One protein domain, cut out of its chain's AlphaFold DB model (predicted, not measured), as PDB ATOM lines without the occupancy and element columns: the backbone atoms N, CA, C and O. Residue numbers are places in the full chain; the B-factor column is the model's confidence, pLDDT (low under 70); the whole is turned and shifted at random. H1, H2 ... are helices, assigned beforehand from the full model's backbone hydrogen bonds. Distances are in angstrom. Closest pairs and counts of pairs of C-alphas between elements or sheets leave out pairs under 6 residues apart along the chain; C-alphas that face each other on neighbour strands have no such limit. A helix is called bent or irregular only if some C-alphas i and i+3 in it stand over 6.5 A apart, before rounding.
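This is residues 49 to 88 of the 88 residues of an uncharacterized protein of Sphingomonadales bacterium GWF1_63_6 (UniProt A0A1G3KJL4). Three helices make a flat, open U, with H2, the longest helix, as its base and H1 and H3 as arms at the two ends of H2, both on the same side of it. The space between the arms is empty, and the first and last printed C-alphas, those of Cys 49 and Ala 88, lie near the open mouth, 13.9 A apart. The printed part has 40 residues with three named helices, in the order H1, H2, H3, and no named strand; the class is all helix. The whole is loose, with a radius of gyration of the C-alphas of 11.4 A, and the C-alphas span 29 by 23 by 10 A.

H2, residues 61 to 72, is 17.0 A long from first to last C-alpha, from C-alpha 61 at (-82.503, 25.561, -93.733) to C-alpha 72 at (-70.015, 14.175, -95.661). Before it comes H1, residues 51 to 58, which begins with C-alpha 51 at (-72.103, 31.220, -80.949) and is 10.3 A long. After H2 comes H3, residues 76 to 86, 15.3 A long, which ends with C-alpha 86 at (-70.105, 16.060, -78.469). No helix is bent or irregular.

H2 touches no helix. H1 is close to it but not clearly touching: the closest C-alphas, those of Ile 56 and Thr 63, are 6.8 A apart. The lines of H1 and H2 stand at a steep tilt of 54 degrees, and the two run opposite ways. H3 is also close to H2 but not clearly touching, with the closest C-alphas, those of Ala 71 and Leu 79, 7.5 A apart. H2 and H3 run opposite ways at a steep tilt of 57 degrees. H1 and H3 are apart. In H1, H2 and H3 every O i to N i+4 pair is within hydrogen-bond range.

The two C-alphas farthest apart in the domain are those of Pro 60 and Glu 77, 28.8 A. The printed part has no cut, and it ends at residue 88, the chain's last residue. Both links, H1 to H2 with 2 residues and H2 to H3 with 3 residues, are tight. Several stretches stand free, among them residues 49 to 54, of which 51 to 54 belong to H1, and residues 80 to 88, of which 80 to 86 belong to H3. The mean pLDDT of the printed part is 71.3, and 19 residues are under 70: residues 49 to 61, 63 to 64, 66 and 86 to 88. The mean is 62 for H1, 72 for H2 and 79 for H3.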
ATOM      1  N   CYS A  49     -68.185  27.224 -78.785       60.00
ATOM      2  CA  CYS A  49     -68.974  27.248 -77.571       60.00
ATOM      3  C   CYS A  49     -70.046  28.324 -77.745       60.00
ATOM      4  O   CYS A  49     -69.785  29.523 -77.740       60.00
ATOM      5  N   GLN A  50     -71.268  27.863 -77.966       55.03
ATOM      6  CA  GLN A  50     -72.499  28.640 -78.069       55.03
ATOM      7  C   GLN A  50     -72.718  29.469 -79.344       55.03
ATOM      8  O   GLN A  50     -73.710  29.209 -80.015       55.03
ATOM      9  N   GLN A  51     -71.829  30.376 -79.764       56.56
ATOM     10  CA  GLN A  51     -72.103  31.220 -80.949       56.56
ATOM     11  C   GLN A  51     -72.272  30.416 -82.245       56.56
ATOM     12  O   GLN A  51     -73.217  30.643 -82.996       56.56
ATOM     13  N   SER A  52     -71.402  29.435 -82.498       59.22
ATOM     14  CA  SER A  52     -71.551  28.546 -83.657       59.22
ATOM     15  C   SER A  52     -72.832  27.711 -83.566       59.22
ATOM     16  O   SER A  52     -73.518  27.540 -84.568       59.22
ATOM     17  N   CYS A  53     -73.205  27.246 -82.369       60.69
ATOM     18  CA  CYS A  53     -74.473  26.545 -82.154       60.69
ATOM     19  C   CYS A  53     -75.681  27.455 -82.408       60.69
ATOM     20  O   CYS A  53     -76.663  27.003 -82.987       60.69
ATOM     21  N   ASP A  54     -75.618  28.722 -82.004       62.09
ATOM     22  CA  ASP A  54     -76.705  29.687 -82.158       62.09
ATOM     23  C   ASP A  54     -76.867  30.130 -83.616       62.09
ATOM     24  O   ASP A  54     -77.998  30.255 -84.083       62.09
ATOM     25  N   ILE A  55     -75.767  30.279 -84.364       61.34
ATOM     26  CA  ILE A  55     -75.797  30.510 -85.818       61.34
ATOM     27  C   ILE A  55     -76.438  29.319 -86.531       61.34
ATOM     28  O   ILE A  55     -77.295  29.517 -87.382       61.34
ATOM     29  N   ILE A  56     -76.076  28.086 -86.163       62.66
ATOM     30  CA  ILE A  56     -76.677  26.877 -86.748       62.66
ATOM     31  C   ILE A  56     -78.168  26.788 -86.405       62.66
ATOM     32  O   ILE A  56     -78.983  26.512 -87.279       62.66
ATOM     33  N   ARG A  57     -78.540  27.051 -85.147       64.75
ATOM     34  CA  ARG A  57     -79.938  27.019 -84.684       64.75
ATOM     35  C   ARG A  57     -80.805  28.110 -85.308       64.75
ATOM     36  O   ARG A  57     -81.998  27.894 -85.480       64.75
ATOM     37  N   SER A  58     -80.220  29.268 -85.596       65.94
ATOM     38  CA  SER A  58     -80.930  30.437 -86.131       65.94
ATOM     39  C   SER A  58     -80.782  30.579 -87.647       65.94
ATOM     40  O   SER A  58     -81.383  31.472 -88.242       65.94
ATOM     41  N   GLY A  59     -79.950  29.742 -88.270       66.56
ATOM     42  CA  GLY A  59     -79.651  29.790 -89.692       66.56
ATOM     43  C   GLY A  59     -80.830  29.305 -90.540       66.56
ATOM     44  O   GLY A  59     -81.607  28.457 -90.099       66.56
ATOM     45  N   PRO A  60     -80.982  29.815 -91.776       69.06
ATOM     46  CA  PRO A  60     -81.938  29.263 -92.731       69.06
ATOM     47  C   PRO A  60     -81.613  27.791 -93.021       69.06
ATOM     48  O   PRO A  60     -80.459  27.383 -92.888       69.06
ATOM     49  N   VAL A  61     -82.611  27.013 -93.456       68.06
ATOM     50  CA  VAL A  61     -82.503  25.561 -93.733       68.06
ATOM     51  C   VAL A  61     -81.254  25.196 -94.550       68.06
ATOM     52  O   VAL A  61     -80.587  24.213 -94.239       68.06
ATOM     53  N   ASP A  62     -80.866  26.034 -95.512       70.69
ATOM     54  CA  ASP A  62     -79.682  25.831 -96.359       70.69
ATOM     55  C   ASP A  62     -78.352  25.781 -95.578       70.69
ATOM     56  O   ASP A  62     -77.382  25.166 -96.024       70.69
ATOM     57  N   THR A  63     -78.307  26.375 -94.383       66.12
ATOM     58  CA  THR A  63     -77.139  26.348 -93.485       66.12
ATOM     59  C   THR A  63     -76.886  24.942 -92.951       66.12
ATOM     60  O   THR A  63     -75.734  24.518 -92.860       66.12
ATOM     61  N   ILE A  64     -77.951  24.195 -92.638       69.56
ATOM     62  CA  ILE A  64     -77.839  22.803 -92.187       69.56
ATOM     63  C   ILE A  64     -77.322  21.937 -93.339       69.56
ATOM     64  O   ILE A  64     -76.344  21.216 -93.156       69.56
ATOM     65  N   SER A  65     -77.873  22.101 -94.545       70.19
ATOM     66  CA  SER A  65     -77.436  21.368 -95.742       70.19
ATOM     67  C   SER A  65     -75.956  21.598 -96.078       70.19
ATOM     68  O   SER A  65     -75.244  20.665 -96.455       70.19
ATOM     69  N   ALA A  66     -75.456  22.830 -95.923       68.50
ATOM     70  CA  ALA A  66     -74.042  23.138 -96.136       68.50
ATOM     71  C   ALA A  66     -73.135  22.416 -95.123       68.50
ATOM     72  O   ALA A  66     -72.090  21.882 -95.493       68.50
ATOM     73  N   ILE A  67     -73.551  22.346 -93.857       71.56
ATOM     74  CA  ILE A  67     -72.806  21.650 -92.800       71.56
ATOM     75  C   ILE A  67     -72.832  20.140 -93.017       71.56
ATOM     76  O   ILE A  67     -71.796  19.496 -92.886       71.56
ATOM     77  N   GLU A  68     -73.979  19.579 -93.392       76.25
ATOM     78  CA  GLU A  68     -74.105  18.162 -93.743       76.25
ATOM     79  C   GLU A  68     -73.209  17.805 -94.931       76.25
ATOM     80  O   GLU A  68     -72.512  16.790 -94.901       76.25
ATOM     81  N   THR A  69     -73.150  18.678 -95.937       75.25
ATOM     82  CA  THR A  69     -72.257  18.513 -97.090       75.25
ATOM     83  C   THR A  69     -70.793  18.519 -96.654       75.25
ATOM     84  O   THR A  69     -70.049  17.597 -96.987       75.25
ATOM     85  N   LEU A  70     -70.375  19.496 -95.845       73.25
ATOM     86  CA  LEU A  70     -69.008  19.555 -95.317       73.25
ATOM     87  C   LEU A  70     -68.670  18.332 -94.449       73.25
ATOM     88  O   LEU A  70     -67.585  17.768 -94.579       73.25
ATOM     89  N   ALA A  71     -69.605  17.887 -93.609       79.50
ATOM     90  CA  ALA A  71     -69.447  16.698 -92.779       79.50
ATOM     91  C   ALA A  71     -69.348  15.414 -93.619       79.50
ATOM     92  O   ALA A  71     -68.569  14.528 -93.274       79.50
ATOM     93  N   SER A  72     -70.062  15.328 -94.747       80.50
ATOM     94  CA  SER A  72     -70.015  14.175 -95.661       80.50
ATOM     95  C   SER A  72     -68.638  13.955 -96.298       80.50
ATOM     96  O   SER A  72     -68.318  12.844 -96.718       80.50
ATOM     97  N   HIS A  73     -67.806  14.999 -96.345       81.19
ATOM     98  CA  HIS A  73     -66.436  14.927 -96.847       81.19
ATOM     99  C   HIS A  73     -65.420  14.507 -95.779       81.19
ATOM    100  O   HIS A  73     -64.252  14.280 -96.104       81.19
ATOM    101  N   LEU A  74     -65.829  14.398 -94.512       82.81
ATOM    102  CA  LEU A  74     -64.946  13.939 -93.448       82.81
ATOM    103  C   LEU A  74     -64.850  12.405 -93.441       82.81
ATOM    104  O   LEU A  74     -65.860  11.719 -93.604       82.81
ATOM    105  N   PRO A  75     -63.658  11.840 -93.178       90.06
ATOM    106  CA  PRO A  75     -63.510  10.408 -92.944       90.06
ATOM    107  C   PRO A  75     -64.409   9.927 -91.797       90.06
ATOM    108  O   PRO A  75     -64.534  10.611 -90.776       90.06
ATOM    109  N   ALA A  76     -64.974   8.723 -91.922       86.94
ATOM    110  CA  ALA A  76     -65.872   8.142 -90.917       86.94
ATOM    111  C   ALA A  76     -65.262   8.131 -89.502       86.94
ATOM    112  O   ALA A  76     -65.912   8.521 -88.537       86.94
ATOM    113  N   GLU A  77     -63.976   7.805 -89.385       89.12
ATOM    114  CA  GLU A  77     -63.210   7.851 -88.131       89.12
ATOM    115  C   GLU A  77     -63.165   9.249 -87.482       89.12
ATOM    116  O   GLU A  77     -63.162   9.386 -86.256       89.12
ATOM    117  N   THR A  78     -63.162  10.310 -88.296       81.88
ATOM    118  CA  THR A  78     -63.199  11.691 -87.811       81.88
ATOM    119  C   THR A  78     -64.592  12.032 -87.302       81.88
ATOM    120  O   THR A  78     -64.704  12.608 -86.219       81.88
ATOM    121  N   LEU A  79     -65.642  11.621 -88.019       82.94
ATOM    122  CA  LEU A  79     -67.030  11.791 -87.581       82.94
ATOM    123  C   LEU A  79     -67.305  11.046 -86.268       82.94
ATOM    124  O   LEU A  79     -67.869  11.627 -85.343       82.94
ATOM    125  N   GLU A  80     -66.836   9.804 -86.132       84.88
ATOM    126  CA  GLU A  80     -66.967   9.026 -84.894       84.88
ATOM    127  C   GLU A  80     -66.266   9.690 -83.706       84.88
ATOM    128  O   GLU A  80     -66.806   9.730 -82.597       84.88
ATOM    129  N   ARG A  81     -65.058  10.226 -83.919       84.44
ATOM    130  CA  ARG A  81     -64.329  10.959 -82.878       84.44
ATOM    131  C   ARG A  81     -65.085  12.216 -82.454       84.44
ATOM    132  O   ARG A  81     -65.189  12.471 -81.258       84.44
ATOM    133  N   LEU A  82     -65.622  12.978 -83.409       76.44
ATOM    134  CA  LEU A  82     -66.403  14.187 -83.127       76.44
ATOM    135  C   LEU A  82     -67.696  13.863 -82.367       76.44
ATOM    136  O   LEU A  82     -68.005  14.538 -81.388       76.44
ATOM    137  N   ALA A  83     -68.401  12.794 -82.747       77.62
ATOM    138  CA  ALA A  83     -69.615  12.348 -82.064       77.62
ATOM    139  C   ALA A  83     -69.359  11.976 -80.594       77.62
ATOM    140  O   ALA A  83     -70.159  12.311 -79.723       77.62
ATOM    141  N   LYS A  84     -68.219  11.334 -80.296       76.00
ATOM    142  CA  LYS A  84     -67.820  10.997 -78.918       76.00
ATOM    143  C   LYS A  84     -67.515  12.231 -78.070       76.00
ATOM    144  O   LYS A  84     -67.830  12.230 -76.888       76.00
ATOM    145  N   VAL A  85     -66.915  13.267 -78.662       70.06
ATOM    146  CA  VAL A  85     -66.616  14.532 -77.965       70.06
ATOM    147  C   VAL A  85     -67.890  15.330 -77.697       70.06
ATOM    148  O   VAL A  85     -68.015  15.913 -76.632       70.06
ATOM    149  N   ALA A  86     -68.844  15.334 -78.629       63.09
ATOM    150  CA  ALA A  86     -70.105  16.060 -78.469       63.09
ATOM    151  C   ALA A  86     -71.063  15.437 -77.432       63.09
ATOM    152  O   ALA A  86     -71.982  16.110 -76.975       63.09
ATOM    153  N   ALA A  87     -70.878  14.156 -77.096       60.53
ATOM    154  CA  ALA A  87     -71.699  13.425 -76.130       60.53
ATOM    155  C   ALA A  87     -71.135  13.425 -74.692       60.53
ATOM    156  O   ALA A  87     -71.784  12.877 -73.800       60.53
ATOM    157  N   ALA A  88     -69.934  13.977 -74.487       48.75
ATOM    158  CA  ALA A  88     -69.245  14.076 -73.198       48.75
ATOM    159  C   ALA A  88     -69.448  15.457 -72.563       48.75
ATOM    160  O   ALA A  88     -69.533  15.506 -71.316       48.75
TER     161      ALA A  88